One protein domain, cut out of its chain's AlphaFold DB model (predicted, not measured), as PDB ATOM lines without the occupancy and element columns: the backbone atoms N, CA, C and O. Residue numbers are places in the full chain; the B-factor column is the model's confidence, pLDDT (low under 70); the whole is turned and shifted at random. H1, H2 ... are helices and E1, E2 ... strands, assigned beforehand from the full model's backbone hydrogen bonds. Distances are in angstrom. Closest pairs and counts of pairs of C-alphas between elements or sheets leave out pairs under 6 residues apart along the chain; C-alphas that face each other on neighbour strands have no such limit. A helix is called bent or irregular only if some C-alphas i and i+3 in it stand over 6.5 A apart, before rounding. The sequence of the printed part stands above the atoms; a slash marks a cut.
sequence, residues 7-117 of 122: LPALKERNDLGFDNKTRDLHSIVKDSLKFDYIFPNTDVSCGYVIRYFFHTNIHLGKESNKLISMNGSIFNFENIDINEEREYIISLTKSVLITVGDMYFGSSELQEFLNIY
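AT A GLANCE: This is residues 7 to 117 of the 122 residues of an uncharacterized protein of Candidatus Marinimicrobia bacterium (UniProt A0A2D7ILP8). What is the main picture? One small sheet of four short strands has H2 and H3 side by side on one face, H1 at the end of this pair where both helices begin, and H4 at the end where both stop, steeply tilted to them. How is it built along the printed part? The 111 residues, 7 to 117, open with a long stretch without a named element and then hold four named strands and four named helices in the order E1 H1 H2 E2 E3 E4 H3 H4; the sheet is mixed, ordered E2 E1 E3 E4. What are its class and size? It is mixed, helices and strands, with under half of the residues, 55, in named elements, and it is compact, with a radius of gyration of the C-alphas of 13.0 A and spans of 39 by 31 by 22 A.

IN THESE COORDINATES: Where does the first element begin? Residues 7 to 22 hold no named element, and E1 follows as residues 23 to 26, 9.8 A long, with C-alpha 23 at (192.583, 205.283, 181.599). What comes next? H1 is residues 32 to 36, H2 residues 46 to 53, 10.6 A long, and E2 residues 56 to 59, 9.5 A long. H2 is neither bent nor irregular, but only just: C-alphas 50 and 53 are 6.1 A apart. And what closes the printed part? E3 is residues 66 to 68 and E4 residues 74 to 76. H3, residues 85 to 101, runs 24.2 A from C-alpha 85 at (196.415, 184.717, 192.680), and H4, residues 106 to 116, runs 15.6 A to C-alpha 116 at (213.809, 202.435, 184.744).

HOW THE PARTS SIT: How are the strands joined? E1 is parallel to E2, with N 57 and O 23 at 2.8 A, and antiparallel to E3, with N 24 and O 68 at 2.9 A. E3 and E4 are an antiparallel hairpin, with N 67 and O 75 at 2.8 A. E1, H1, H2 and E2 form a strand-helix-strand unit, two parallel neighbour strands with helices between, and its crossover is right-handed. What is on the sheet? H2 and H3 are on the same face, two layers, helices on one face of a sheet. H2, at a height over the sheet of 6.6 A, is over none of the strands, while H3, at 9.9 A, is over E3 and runs slantwise to it at 34 degrees on the local plane. How do the helices meet? H2 and H3 touch at Cys 46 and Thr 93, their closest C-alphas, 6.1 A apart, with a shallow tilt of 20 degrees, the same way. H1 touches H2, with the C-alphas of Phe 35 and Gly 47 closest at 4.6 A, and H3 touches H1 with residues 85 to 89 alone, Phe 35 and Ile 89 being the closest C-alphas at 6.8 A. H3 touches H4 with residues 97 to 101 alone, with the C-alphas of Gly 101 and Ser 107 closest at 4.1 A and a steep tilt of 59 degrees, opposite ways. What of H4 and the helix backbones? H4 is not on the sheet, and it touches H2 at Phe 53 and Glu 109, their closest C-alphas, 6.2 A apart, with a steep tilt of 69.6 degrees, only just short of about perpendicular, opposite ways. Each O i to N i+4 pair is within hydrogen-bond range in H2, H3 and H4; in H1 it is 0 of 1, beside 2 of 2 O i to N i+3 pairs.

THE WHOLE: How far does it reach? The two C-alphas farthest apart are those of Gly 17 and Asn 83, at 40.1 A. Is the backbone continuous? The printed part has no cut, and no link between named elements is long. Where is confidence low? The mean pLDDT of the printed part is 95.8, and residue 79 is the one printed residue under 70.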
ATOM      1  N   LEU A   7     191.079 202.291 192.900       97.62
ATOM      2  CA  LEU A   7     192.438 202.756 193.149       97.62
ATOM      3  C   LEU A   7     192.755 203.822 192.089       97.62
ATOM      4  O   LEU A   7     192.958 203.464 190.926       97.62
ATOM      5  N   PRO A   8     192.760 205.121 192.435       98.12
ATOM      6  CA  PRO A   8     192.892 206.188 191.444       98.12
ATOM      7  C   PRO A   8     194.296 206.209 190.840       98.12
ATOM      8  O   PRO A   8     195.263 205.902 191.540       98.12
ATOM      9  N   ALA A   9     194.436 206.599 189.578       98.25
ATOM     10  CA  ALA A   9     195.730 206.844 188.954       98.25
ATOM     11  C   ALA A   9     196.571 207.793 189.826       98.25
ATOM     12  O   ALA A   9     196.048 208.684 190.496       98.25
ATOM     13  N   LEU A  10     197.884 207.581 189.841       98.12
ATOM     14  CA  LEU A  10     198.817 208.403 190.618       98.12
ATOM     15  C   LEU A  10     199.316 209.616 189.825       98.12
ATOM     16  O   LEU A  10     199.919 210.518 190.402       98.12
ATOM     17  N   LYS A  11     199.067 209.641 188.511       94.88
ATOM     18  CA  LYS A  11     199.443 210.731 187.614       94.88
ATOM     19  C   LYS A  11     198.450 210.834 186.458       94.88
ATOM     20  O   LYS A  11     198.003 209.826 185.919       94.88
ATOM     21  N   GLU A  12     198.180 212.052 186.021       95.44
ATOM     22  CA  GLU A  12     197.378 212.361 184.833       95.44
ATOM     23  C   GLU A  12     198.267 212.651 183.610       95.44
ATOM     24  O   GLU A  12     199.372 213.183 183.753       95.44
ATOM     25  N   ARG A  13     197.779 212.350 182.400       93.38
ATOM     26  CA  ARG A  13     198.382 212.756 181.114       93.38
ATOM     27  C   ARG A  13     197.817 214.091 180.639       93.38
ATOM     28  O   ARG A  13     197.021 214.164 179.703       93.38
ATOM     29  N   ASN A  14     198.225 215.162 181.310       92.31
ATOM     30  CA  ASN A  14     197.776 216.522 180.997       92.31
ATOM     31  C   ASN A  14     198.409 217.116 179.728       92.31
ATOM     32  O   ASN A  14     197.907 218.102 179.197       92.31
ATOM     33  N   ASP A  15     199.475 216.499 179.221       91.44
ATOM     34  CA  ASP A  15     200.160 216.859 177.978       91.44
ATOM     35  C   ASP A  15     199.374 216.475 176.711       91.44
ATOM     36  O   ASP A  15     199.664 216.978 175.626       91.44
ATOM     37  N   LEU A  16     198.366 215.606 176.838       89.19
ATOM     38  CA  LEU A  16     197.555 215.130 175.721       89.19
ATOM     39  C   LEU A  16     196.239 215.915 175.593       89.19
ATOM     40  O   LEU A  16     195.596 216.282 176.581       89.19
ATOM     41  N   GLY A  17     195.795 216.104 174.348       90.25
ATOM     42  CA  GLY A  17     194.550 216.800 173.998       90.25
ATOM     43  C   GLY A  17     193.260 215.995 174.210       90.25
ATOM     44  O   GLY A  17     192.227 216.384 173.678       90.25
ATOM     45  N   PHE A  18     193.302 214.871 174.933       91.25
ATOM     46  CA  PHE A  18     192.105 214.091 175.271       91.25
ATOM     47  C   PHE A  18     191.342 214.721 176.436       91.25
ATOM     48  O   PHE A  18     191.962 215.274 177.344       91.25
ATOM     49  N   ASP A  19     190.017 214.582 176.452       92.75
ATOM     50  CA  ASP A  19     189.197 215.025 177.586       92.75
ATOM     51  C   ASP A  19     189.536 214.227 178.853       92.75
ATOM     52  O   ASP A  19     189.762 214.803 179.918       92.75
ATOM     53  N   ASN A  20     189.660 212.901 178.725       94.75
ATOM     54  CA  ASN A  20     190.089 212.041 179.825       94.75
ATOM     55  C   ASN A  20     191.611 212.080 179.971       94.75
ATOM     56  O   ASN A  20     192.349 211.799 179.024       94.75
ATOM     57  N   LYS A  21     192.081 212.361 181.188       96.88
ATOM     58  CA  LYS A  21     193.514 212.435 181.521       96.88
ATOM     59  C   LYS A  21     194.077 211.138 182.096       96.88
ATOM     60  O   LYS A  21     195.264 211.060 182.408       96.88
ATOM     61  N   THR A  22     193.233 210.122 182.225       97.94
ATOM     62  CA  THR A  22     193.564 208.791 182.735       97.94
ATOM     63  C   THR A  22     192.852 207.725 181.912       97.94
ATOM     64  O   THR A  22     191.908 208.011 181.173       97.94
ATOM     65  N   ARG A  23     193.297 206.480 182.060       98.25
ATOM     66  CA  ARG A  23     192.583 205.283 181.599       98.25
ATOM     67  C   ARG A  23     191.840 204.641 182.768       98.25
ATOM     68  O   ARG A  23     192.164 204.914 183.923       98.25
ATOM     69  N   ASP A  24     190.921 203.732 182.471       98.56
ATOM     70  CA  ASP A  24     190.247 202.912 183.478       98.56
ATOM     71  C   ASP A  24     190.472 201.425 183.202       98.56
ATOM     72  O   ASP A  24     190.025 200.890 182.189       98.56
ATOM     73  N   LEU A  25     191.136 200.735 184.128       98.69
ATOM     74  CA  LEU A  25     191.153 199.283 184.201       98.69
ATOM     75  C   LEU A  25     189.951 198.828 185.021       98.69
ATOM     76  O   LEU A  25     189.904 199.022 186.231       98.69
ATOM     77  N   HIS A  26     188.992 198.179 184.383       97.94
ATOM     78  CA  HIS A  26     188.014 197.367 185.089       97.94
ATOM     79  C   HIS A  26     188.647 196.017 185.401       97.94
ATOM     80  O   HIS A  26     189.191 195.377 184.503       97.94
ATOM     81  N   SER A  27     188.566 195.589 186.658       96.12
ATOM     82  CA  SER A  27     189.070 194.298 187.107       96.12
ATOM     83  C   SER A  27     188.007 193.535 187.885       96.12
ATOM     84  O   SER A  27     187.283 194.112 188.697       96.12
ATOM     85  N   ILE A  28     187.950 192.218 187.686       95.19
ATOM     86  CA  ILE A  28     187.106 191.324 188.493       95.19
ATOM     87  C   ILE A  28     187.628 191.160 189.928       95.19
ATOM     88  O   ILE A  28     186.910 190.698 190.817       95.19
ATOM     89  N   VAL A  29     188.883 191.548 190.165       94.75
ATOM     90  CA  VAL A  29     189.530 191.487 191.472       94.75
ATOM     91  C   VAL A  29     188.812 192.425 192.435       94.75
ATOM     92  O   VAL A  29     188.674 193.616 192.170       94.75
ATOM     93  N   LYS A  30     188.333 191.880 193.556       94.69
ATOM     94  CA  LYS A  30     187.588 192.639 194.575       94.69
ATOM     95  C   LYS A  30     188.479 193.216 195.668       94.69
ATOM     96  O   LYS A  30     188.182 194.282 196.191       94.69
ATOM     97  N   ASP A  31     189.532 192.492 196.026       94.94
ATOM     98  CA  ASP A  31     190.445 192.885 197.092       94.94
ATOM     99  C   ASP A  31     191.583 193.727 196.515       94.94
ATOM    100  O   ASP A  31     192.372 193.249 195.698       94.94
ATOM    101  N   SER A  32     191.651 194.989 196.937       95.19
ATOM    102  CA  SER A  32     192.683 195.926 196.500       95.19
ATOM    103  C   SER A  32     194.091 195.489 196.884       95.19
ATOM    104  O   SER A  32     195.018 195.791 196.140       95.19
ATOM    105  N   LEU A  33     194.256 194.781 198.010       96.25
ATOM    106  CA  LEU A  33     195.571 194.390 198.532       96.25
ATOM    107  C   LEU A  33     196.303 193.432 197.587       96.25
ATOM    108  O   LEU A  33     197.526 193.362 197.590       96.25
ATOM    109  N   LYS A  34     195.576 192.740 196.703       96.69
ATOM    110  CA  LYS A  34     196.181 191.887 195.673       96.69
ATOM    111  C   LYS A  34     197.034 192.682 194.685       96.69
ATOM    112  O   LYS A  34     197.977 192.147 194.116       96.69
ATOM    113  N   PHE A  35     196.750 193.969 194.491       98.06
ATOM    114  CA  PHE A  35     197.588 194.833 193.662       98.06
ATOM    115  C   PHE A  35     198.884 195.277 194.361       98.06
ATOM    116  O   PHE A  35     199.709 195.917 193.709       98.06
ATOM    117  N   ASP A  36     199.106 194.904 195.626       98.25
ATOM    118  CA  ASP A  36     200.352 195.180 196.352       98.25
ATOM    119  C   ASP A  36     201.461 194.154 196.061       98.25
ATOM    120  O   ASP A  36     202.607 194.359 196.463       98.25
ATOM    121  N   TYR A  37     201.177 193.077 195.313       98.44
ATOM    122  CA  TYR A  37     202.225 192.167 194.849       98.44
ATOM    123  C   TYR A  37     203.267 192.899 194.004       98.44
ATOM    124  O   TYR A  37     202.923 193.653 193.094       98.44
ATOM    125  N   ILE A  38     204.545 192.637 194.287       98.50
ATOM    126  CA  ILE A  38     205.670 193.180 193.523       98.50
ATOM    127  C   ILE A  38     205.658 192.612 192.108       98.50
ATOM    128  O   ILE A  38     205.600 191.387 191.926       98.50
ATOM    129  N   PHE A  39     205.721 193.511 191.125       98.56
ATOM    130  CA  PHE A  39     205.825 193.134 189.725       98.56
ATOM    131  C   PHE A  39     207.224 192.542 189.459       98.56
ATOM    132  O   PHE A  39     208.208 193.056 189.989       98.56
ATOM    133  N   PRO A  40     207.357 191.443 188.694       98.31
ATOM    134  CA  PRO A  40     208.647 190.783 188.507       98.31
ATOM    135  C   PRO A  40     209.741 191.727 188.002       98.31
ATOM    136  O   PRO A  40     209.507 192.520 187.093       98.31
ATOM    137  N   ASN A  41     210.943 191.589 188.570       98.25
ATOM    138  CA  ASN A  41     212.138 192.378 188.241       98.25
ATOM    139  C   ASN A  41     211.997 193.891 188.493       98.25
ATOM    140  O   ASN A  41     212.697 194.697 187.884       98.25
ATOM    141  N   THR A  42     211.117 194.272 189.418       98.25
ATOM    142  CA  THR A  42     211.019 195.632 189.950       98.25
ATOM    143  C   THR A  42     210.998 195.600 191.479       98.25
ATOM    144  O   THR A  42     210.946 194.536 192.102       98.25
ATOM    145  N   ASP A  43     211.033 196.775 192.096       97.88
ATOM    146  CA  ASP A  43     210.812 197.001 193.525       97.88
ATOM    147  C   ASP A  43     209.439 197.643 193.814       97.88
ATOM    148  O   ASP A  43     209.161 198.050 194.943       97.88
ATOM    149  N   VAL A  44     208.550 197.707 192.813       98.50
ATOM    150  CA  VAL A  44     207.233 198.355 192.900       98.50
ATOM    151  C   VAL A  44     206.082 197.381 192.658       98.50
ATOM    152  O   VAL A  44     206.197 196.383 191.942       98.50
ATOM    153  N   SER A  45     204.929 197.672 193.259       98.69
ATOM    154  CA  SER A  45     203.752 196.811 193.146       98.69
ATOM    155  C   SER A  45     203.077 196.891 191.777       98.69
ATOM    156  O   SER A  45     203.135 197.916 191.096       98.69
ATOM    157  N   CYS A  46     202.354 195.837 191.396       98.75
ATOM    158  CA  CYS A  46     201.501 195.800 190.206       98.75
ATOM    159  C   CYS A  46     200.542 197.002 190.146       98.75
ATOM    160  O   CYS A  46     200.391 197.646 189.106       98.75
ATOM    161  N   GLY A  47     199.937 197.360 191.281       98.56
ATOM    162  CA  GLY A  47     199.087 198.537 191.403       98.56
ATOM    163  C   GLY A  47     199.841 199.836 191.134       98.56
ATOM    164  O   GLY A  47     199.328 200.695 190.419       98.56
ATOM    165  N   TYR A  48     201.058 199.985 191.663       98.62
ATOM    166  CA  TYR A  48     201.887 201.158 191.388       98.62
ATOM    167  C   TYR A  48     202.254 201.247 189.906       98.62
ATOM    168  O   TYR A  48     202.113 202.318 189.316       98.62
ATOM    169  N   VAL A  49     202.644 200.124 189.291       98.69
ATOM    170  CA  VAL A  49     202.981 200.063 187.864       98.69
ATOM    171  C   VAL A  49     201.838 200.627 187.016       98.69
ATOM    172  O   VAL A  49     202.026 201.601 186.287       98.69
ATOM    173  N   ILE A  50     200.631 200.083 187.181       98.75
ATOM    174  CA  ILE A  50     199.433 200.484 186.426       98.75
ATOM    175  C   ILE A  50     199.065 201.955 186.684       98.75
ATOM    176  O   ILE A  50     198.763 202.710 185.757       98.75
ATOM    177  N   ARG A  51     199.081 202.379 187.952       98.69
ATOM    178  CA  ARG A  51     198.547 203.687 188.358       98.69
ATOM    179  C   ARG A  51     199.504 204.840 188.084       98.69
ATOM    180  O   ARG A  51     199.032 205.940 187.802       98.69
ATOM    181  N   TYR A  52     200.812 204.618 188.205       98.38
ATOM    182  CA  TYR A  52     201.827 205.658 188.038       98.38
ATOM    183  C   TYR A  52     202.347 205.732 186.603       98.38
ATOM    184  O   TYR A  52     202.201 206.774 185.970       98.38
ATOM    185  N   PHE A  53     202.907 204.638 186.078       97.88
ATOM    186  CA  PHE A  53     203.546 204.645 184.756       97.88
ATOM    187  C   PHE A  53     202.530 204.662 183.614       97.88
ATOM    188  O   PHE A  53     202.769 205.281 182.585       97.88
ATOM    189  N   PHE A  54     201.368 204.033 183.811       98.25
ATOM    190  CA  PHE A  54     200.350 203.896 182.765       98.25
ATOM    191  C   PHE A  54     199.098 204.737 183.006       98.25
ATOM    192  O   PHE A  54     198.101 204.566 182.298       98.25
ATOM    193  N   HIS A  55     199.126 205.665 183.971       97.94
ATOM    194  CA  HIS A  55     198.071 206.666 184.176       97.94
ATOM    195  C   HIS A  55     196.658 206.064 184.260       97.94
ATOM    196  O   HIS A  55     195.702 206.583 183.676       97.94
ATOM    197  N   THR A  56     196.533 204.912 184.918       98.69
ATOM    198  CA  THR A  56     195.323 204.086 184.866       98.69
ATOM    199  C   THR A  56     194.699 203.938 186.253       98.69
ATOM    200  O   THR A  56     195.360 203.511 187.198       98.69
ATOM    201  N   ASN A  57     193.413 204.267 186.383       98.62
ATOM    202  CA  ASN A  57     192.621 203.925 187.564       98.62
ATOM    203  C   ASN A  57     192.318 202.424 187.559       98.62
ATOM    204  O   ASN A  57     192.044 201.859 186.503       98.62
ATOM    205  N   ILE A  58     192.276 201.784 188.725       98.62
ATOM    206  CA  ILE A  58     191.868 200.379 188.855       98.62
ATOM    207  C   ILE A  58     190.509 200.330 189.536       98.62
ATOM    208  O   ILE A  58     190.391 200.595 190.730       98.62
ATOM    209  N   HIS A  59     189.483 199.975 188.777       98.06
ATOM    210  CA  HIS A  59     188.131 199.761 189.262       98.06
ATOM    211  C   HIS A  59     187.939 198.290 189.632       98.06
ATOM    212  O   HIS A  59     187.992 197.412 188.773       98.06
ATOM    213  N   LEU A  60     187.689 198.036 190.910       97.62
ATOM    214  CA  LEU A  60     187.626 196.709 191.516       97.62
ATOM    215  C   LEU A  60     186.221 196.102 191.438       97.62
ATOM    216  O   LEU A  60     185.210 196.813 191.404       97.62
ATOM    217  N   GLY A  61     186.162 194.770 191.456       95.31
ATOM    218  CA  GLY A  61     184.927 193.990 191.539       95.31
ATOM    219  C   GLY A  61     183.965 194.195 190.369       95.31
ATOM    220  O   GLY A  61     182.751 194.151 190.565       95.31
ATOM    221  N   LYS A  62     184.490 194.459 189.172       95.44
ATOM    222  CA  LYS A  62     183.713 194.571 187.932       95.44
ATOM    223  C   LYS A  62     183.375 193.189 187.367       95.44
ATOM    224  O   LYS A  62     183.907 192.178 187.806       95.44
ATOM    225  N   GLU A  63     182.467 193.149 186.399       93.25
ATOM    226  CA  GLU A  63     182.001 191.894 185.787       93.25
ATOM    227  C   GLU A  63     183.045 191.249 184.869       93.25
ATOM    228  O   GLU A  63     183.059 190.032 184.706       93.25
ATOM    229  N   SER A  64     183.929 192.054 184.279       94.19
ATOM    230  CA  SER A  64     184.974 191.590 183.371       94.19
ATOM    231  C   SER A  64     186.220 192.464 183.445       94.19
ATOM    232  O   SER A  64     186.165 193.631 183.855       94.19
ATOM    233  N   ASN A  65     187.349 191.888 183.026       96.81
ATOM    234  CA  ASN A  65     188.591 192.625 182.866       96.81
ATOM    235  C   ASN A  65     188.594 193.366 181.529       96.81
ATOM    236  O   ASN A  65     188.475 192.745 180.470       96.81
ATOM    237  N   LYS A  66     188.757 194.686 181.569       97.81
ATOM    238  CA  LYS A  66     188.915 195.507 180.364       97.81
ATOM    239  C   LYS A  66     189.633 196.810 180.666       97.81
ATOM    240  O   LYS A  66     189.493 197.354 181.758       97.81
ATOM    241  N   LEU A  67     190.338 197.334 179.677       98.62
ATOM    242  CA  LEU A  67     190.941 198.656 179.709       98.62
ATOM    243  C   LEU A  67     190.120 199.616 178.845       98.62
ATOM    244  O   LEU A  67     189.869 199.346 177.672       98.62
ATOM    245  N   ILE A  68     189.726 200.747 179.416       98.44
ATOM    246  CA  ILE A  68     189.130 201.876 178.707       98.44
ATOM    247  C   ILE A  68     190.221 202.936 178.578       98.44
ATOM    248  O   ILE A  68     190.702 203.480 179.571       98.44
ATOM    249  N   SER A  69     190.663 203.184 177.352       97.31
ATOM    250  CA  SER A  69     191.714 204.162 177.057       97.31
ATOM    251  C   SER A  69     191.209 205.609 177.160       97.31
ATOM    252  O   SER A  69     190.006 205.860 177.221       97.31
ATOM    253  N   MET A  70     192.124 206.583 177.125       96.69
ATOM    254  CA  MET A  70     191.789 208.011 177.257       96.69
ATOM    255  C   MET A  70     190.825 208.516 176.170       96.69
ATOM    256  O   MET A  70     189.996 209.380 176.442       96.69
ATOM    257  N   ASN A  71     190.876 207.951 174.959       95.12
ATOM    258  CA  ASN A  71     189.944 208.303 173.882       95.12
ATOM    259  C   ASN A  71     188.608 207.527 173.943       95.12
ATOM    260  O   ASN A  71     187.791 207.656 173.036       95.12
ATOM    261  N   GLY A  72     188.400 206.698 174.972       96.31
ATOM    262  CA  GLY A  72     187.204 205.876 175.158       96.31
ATOM    263  C   GLY A  72     187.236 204.504 174.475       96.31
ATOM    264  O   GLY A  72     186.300 203.727 174.657       96.31
ATOM    265  N   SER A  73     188.293 204.160 173.727       97.00
ATOM    266  CA  SER A  73     188.425 202.824 173.120       97.00
ATOM    267  C   SER A  73     188.551 201.751 174.200       97.00
ATOM    268  O   SER A  73     189.257 201.963 175.192       97.00
ATOM    269  N   ILE A  74     187.888 200.610 173.995       98.00
ATOM    270  CA  ILE A  74     187.778 199.519 174.971       98.00
ATOM    271  C   ILE A  74     188.566 198.299 174.490       98.00
ATOM    272  O   ILE A  74     188.392 197.855 173.358       98.00
ATOM    273  N   PHE A  75     189.365 197.724 175.386       97.88
ATOM    274  CA  PHE A  75     190.170 196.526 175.160       97.88
ATOM    275  C   PHE A  75     189.802 195.480 176.212       97.88
ATOM    276  O   PHE A  75     189.979 195.722 177.403       97.88
ATOM    277  N   ASN A  76     189.256 194.337 175.797       96.62
ATOM    278  CA  ASN A  76     188.855 193.277 176.725       96.62
ATOM    279  C   ASN A  76     190.032 192.333 177.006       96.62
ATOM    280  O   ASN A  76     190.734 191.932 176.081       96.62
ATOM    281  N   PHE A  77     190.212 191.945 178.269       93.19
ATOM    282  CA  PHE A  77     191.169 190.916 178.676       93.19
ATOM    283  C   PHE A  77     190.405 189.628 178.963       93.19
ATOM    284  O   PHE A  77     190.087 189.301 180.109       93.19
ATOM    285  N   GLU A  78     190.034 188.934 177.894       81.62
ATOM    286  CA  GLU A  78     189.414 187.620 178.012       81.62
ATOM    287  C   GLU A  78     190.467 186.574 178.417       81.62
ATOM    288  O   GLU A  78     191.627 186.658 178.017       81.62
ATOM    289  N   ASN A  79     190.046 185.560 179.180       63.94
ATOM    290  CA  ASN A  79     190.775 184.295 179.358       63.94
ATOM    291  C   ASN A  79     192.120 184.338 180.115       63.94
ATOM    292  O   ASN A  79     193.064 183.651 179.730       63.94
ATOM    293  N   ILE A  80     192.211 185.052 181.244       78.25
ATOM    294  CA  ILE A  80     193.299 184.804 182.213       78.25
ATOM    295  C   ILE A  80     192.912 183.588 183.073       78.25
ATOM    296  O   ILE A  80     192.379 183.740 184.172       78.25
ATOM    297  N   ASP A  81     193.131 182.385 182.541       80.81
ATOM    298  CA  ASP A  81     192.888 181.111 183.238       80.81
ATOM    299  C   ASP A  81     194.084 180.750 184.134       80.81
ATOM    300  O   ASP A  81     194.879 179.854 183.852       80.81
ATOM    301  N   ILE A  82     194.268 181.543 185.190       86.25
ATOM    302  CA  ILE A  82     195.329 181.356 186.179       86.25
ATOM    303  C   ILE A  82     194.683 181.260 187.554       86.25
ATOM    304  O   ILE A  82     194.066 182.208 188.036       86.25
ATOM    305  N   ASN A  83     194.852 180.101 188.189       85.75
ATOM    306  CA  ASN A  83     194.289 179.816 189.510       85.75
ATOM    307  C   ASN A  83     195.142 180.367 190.661       85.75
ATOM    308  O   ASN A  83     194.645 180.514 191.775       85.75
ATOM    309  N   GLU A  84     196.425 180.643 190.412       94.25
ATOM    310  CA  GLU A  84     197.312 181.252 191.400       94.25
ATOM    311  C   GLU A  84     197.146 182.776 191.374       94.25
ATOM    312  O   GLU A  84     197.209 183.426 190.331       94.25
ATOM    313  N   GLU A  85     196.864 183.339 192.542       93.12
ATOM    314  CA  GLU A  85     196.415 184.717 192.680       93.12
ATOM    315  C   GLU A  85     197.484 185.736 192.278       93.12
ATOM    316  O   GLU A  85     197.175 186.724 191.610       93.12
ATOM    317  N   ARG A  86     198.743 185.510 192.659       96.25
ATOM    318  CA  ARG A  86     199.836 186.434 192.359       96.25
ATOM    319  C   ARG A  86     200.139 186.474 190.862       96.25
ATOM    320  O   ARG A  86     200.201 187.558 190.284       96.25
ATOM    321  N   GLU A  87     200.273 185.318 190.227       96.50
ATOM    322  CA  GLU A  87     200.503 185.149 188.795       96.50
ATOM    323  C   GLU A  87     199.337 185.707 187.975       96.50
ATOM    324  O   GLU A  87     199.557 186.317 186.926       96.50
ATOM    325  N   TYR A  88     198.101 185.592 188.470       96.69
ATOM    326  CA  TYR A  88     196.948 186.249 187.863       96.69
ATOM    327  C   TYR A  88     197.109 187.776 187.834       96.69
ATOM    328  O   TYR A  88     196.938 188.398 186.784       96.69
ATOM    329  N   ILE A  89     197.461 188.400 188.966       97.69
ATOM    330  CA  ILE A  89     197.634 189.860 189.048       97.69
ATOM    331  C   ILE A  89     198.807 190.324 188.184       97.69
ATOM    332  O   ILE A  89     198.699 191.340 187.490       97.69
ATOM    333  N   ILE A  90     199.916 189.584 188.194       97.50
ATOM    334  CA  ILE A  90     201.075 189.855 187.339       97.50
ATOM    335  C   ILE A  90     200.666 189.779 185.865       97.50
ATOM    336  O   ILE A  90     200.981 190.688 185.099       97.50
ATOM    337  N   SER A  91     199.915 188.751 185.474       97.00
ATOM    338  CA  SER A  91     199.469 188.564 184.090       97.00
ATOM    339  C   SER A  91     198.501 189.656 183.647       97.00
ATOM    340  O   SER A  91     198.681 190.227 182.576       97.00
ATOM    341  N   LEU A  92     197.537 190.032 184.494       97.69
ATOM    342  CA  LEU A  92     196.651 191.170 184.238       97.69
ATOM    343  C   LEU A  92     197.448 192.472 184.068       97.69
ATOM    344  O   LEU A  92     197.164 193.264 183.170       97.69
ATOM    345  N   THR A  93     198.472 192.676 184.900       98.25
ATOM    346  CA  THR A  93     199.368 193.837 184.802       98.25
ATOM    347  C   THR A  93     200.120 193.827 183.473       98.25
ATOM    348  O   THR A  93     200.093 194.824 182.757       98.25
ATOM    349  N   LYS A  94     200.700 192.689 183.071       97.81
ATOM    350  CA  LYS A  94     201.347 192.528 181.759       97.81
ATOM    351  C   LYS A  94     200.401 192.827 180.597       97.81
ATOM    352  O   LYS A  94     200.789 193.539 179.676       97.81
ATOM    353  N   SER A  95     199.154 192.356 180.650       97.56
ATOM    354  CA  SER A  95     198.154 192.658 179.616       97.56
ATOM    355  C   SER A  95     197.896 194.160 179.483       97.56
ATOM    356  O   SER A  95     197.781 194.656 178.362       97.56
ATOM    357  N   VAL A  96     197.863 194.901 180.598       98.19
ATOM    358  CA  VAL A  96     197.773 196.371 180.575       98.19
ATOM    359  C   VAL A  96     199.010 196.984 179.922       98.19
ATOM    360  O   VAL A  96     198.851 197.816 179.034       98.19
ATOM    361  N   LEU A  97     200.217 196.560 180.312       98.19
ATOM    362  CA  LEU A  97     201.482 197.062 179.755       98.19
ATOM    363  C   LEU A  97     201.538 196.899 178.237       98.19
ATOM    364  O   LEU A  97     201.821 197.864 177.536       98.19
ATOM    365  N   ILE A  98     201.234 195.698 177.742       97.56
ATOM    366  CA  ILE A  98     201.246 195.382 176.308       97.56
ATOM    367  C   ILE A  98     200.195 196.226 175.583       97.56
ATOM    368  O   ILE A  98     200.513 196.946 174.645       97.56
ATOM    369  N   THR A  99     198.955 196.221 176.080       98.12
ATOM    370  CA  THR A  99     197.844 196.934 175.433       98.12
ATOM    371  C   THR A  99     198.080 198.437 175.383       98.12
ATOM    372  O   THR A  99     197.761 199.077 174.386       98.12
ATOM    373  N   VAL A 100     198.619 199.025 176.455       98.00
ATOM    374  CA  VAL A 100     198.974 200.446 176.472       98.00
ATOM    375  C   VAL A 100     200.201 200.709 175.602       98.00
ATOM    376  O   VAL A 100     200.195 201.681 174.853       98.00
ATOM    377  N   GLY A 101     201.213 199.842 175.643       97.62
ATOM    378  CA  GLY A 101     202.418 199.938 174.818       97.62
ATOM    379  C   GLY A 101     202.137 199.930 173.315       97.62
ATOM    380  O   GLY A 101     202.798 200.655 172.574       97.62
ATOM    381  N   ASP A 102     201.110 199.200 172.880       97.12
ATOM    382  CA  ASP A 102     200.650 199.169 171.486       97.12
ATOM    383  C   ASP A 102     199.897 200.450 171.066       97.12
ATOM    384  O   ASP A 102     199.655 200.687 169.879       97.12
ATOM    385  N   MET A 103     199.525 201.320 172.014       95.56
ATOM    386  CA  MET A 103     198.940 202.629 171.711       95.56
ATOM    387  C   MET A 103     200.030 203.634 171.341       95.56
ATOM    388  O   MET A 103     201.071 203.701 171.991       95.56
ATOM    389  N   TYR A 104     199.740 204.536 170.398       92.19
ATOM    390  CA  TYR A 104     200.696 205.554 169.938       92.19
ATOM    391  C   TYR A 104     201.388 206.312 171.091       92.19
ATOM    392  O   TYR A 104     202.609 206.285 171.200       92.19
ATOM    393  N   PHE A 105     200.615 206.916 172.003       91.44
ATOM    394  CA  PHE A 105     201.159 207.641 173.165       91.44
ATOM    395  C   PHE A 105     201.542 206.749 174.351       91.44
ATOM    396  O   PHE A 105     202.217 207.218 175.264       91.44
ATOM    397  N   GLY A 106     201.066 205.503 174.383       95.88
ATOM    398  CA  GLY A 106     201.397 204.564 175.453       95.88
ATOM    399  C   GLY A 106     202.712 203.827 175.209       95.88
ATOM    400  O   GLY A 106     203.372 203.429 176.163       95.88
ATOM    401  N   SER A 107     203.172 203.757 173.957       97.00
ATOM    402  CA  SER A 107     204.501 203.245 173.609       97.00
ATOM    403  C   SER A 107     205.626 203.977 174.352       97.00
ATOM    404  O   SER A 107     206.544 203.341 174.868       97.00
ATOM    405  N   SER A 108     205.525 205.305 174.498       96.38
ATOM    406  CA  SER A 108     206.499 206.097 175.257       96.38
ATOM    407  C   SER A 108     206.410 205.850 176.765       96.38
ATOM    408  O   SER A 108     207.437 205.857 177.432       96.38
ATOM    409  N   GLU A 109     205.207 205.607 177.301       97.38
ATOM    410  CA  GLU A 109     205.008 205.245 178.718       97.38
ATOM    411  C   GLU A 109     205.673 203.895 179.020       97.38
ATOM    412  O   GLU A 109     206.370 203.745 180.023       97.38
ATOM    413  N   LEU A 110     205.516 202.924 178.111       98.12
ATOM    414  CA  LEU A 110     206.165 201.624 178.232       98.12
ATOM    415  C   LEU A 110     207.692 201.741 178.150       98.12
ATOM    416  O   LEU A 110     208.393 201.127 178.950       98.12
ATOM    417  N   GLN A 111     208.210 202.545 177.220       97.88
ATOM    418  CA  GLN A 111     209.648 202.799 177.118       97.88
ATOM    419  C   GLN A 111     210.206 203.478 178.372       97.88
ATOM    420  O   GLN A 111     211.261 203.078 178.851       97.88
ATOM    421  N   GLU A 112     209.514 204.475 178.930       97.25
ATOM    422  CA  GLU A 112     209.922 205.123 180.183       97.25
ATOM    423  C   GLU A 112     210.000 204.108 181.330       97.25
ATOM    424  O   GLU A 112     211.002 204.063 182.046       97.25
ATOM    425  N   PHE A 113     208.991 203.242 181.456       98.25
ATOM    426  CA  PHE A 113     208.981 202.171 182.449       98.25
ATOM    427  C   PHE A 113     210.150 201.187 182.264       98.25
ATOM    428  O   PHE A 113     210.870 200.910 183.223       98.25
ATOM    429  N   LEU A 114     210.389 200.705 181.041       98.19
ATOM    430  CA  LEU A 114     211.483 199.771 180.742       98.19
ATOM    431  C   LEU A 114     212.875 200.404 180.869       98.19
ATOM    432  O   LEU A 114     213.831 199.709 181.188       98.19
ATOM    433  N   ASN A 115     213.011 201.715 180.672       98.19
ATOM    434  CA  ASN A 115     214.276 202.410 180.918       98.19
ATOM    435  C   ASN A 115     214.631 202.449 182.412       98.19
ATOM    436  O   ASN A 115     215.810 202.463 182.761       98.19
ATOM    437  N   ILE A 116     213.623 202.482 183.288       98.25
ATOM    438  CA  ILE A 116     213.809 202.435 184.744       98.25
ATOM    439  C   ILE A 116     214.019 200.988 185.210       98.25
ATOM    440  O   ILE A 116     214.864 200.747 186.071       98.25
ATOM    441  N   TYR A 117     213.298 200.030 184.617       98.12
ATOM    442  CA  TYR A 117     213.377 198.603 184.938       98.12
ATOM    443  C   TYR A 117     213.761 197.762 183.705       98.12
ATOM    444  O   TYR A 117     212.912 197.068 183.139       98.12
TER     445      TYR A 117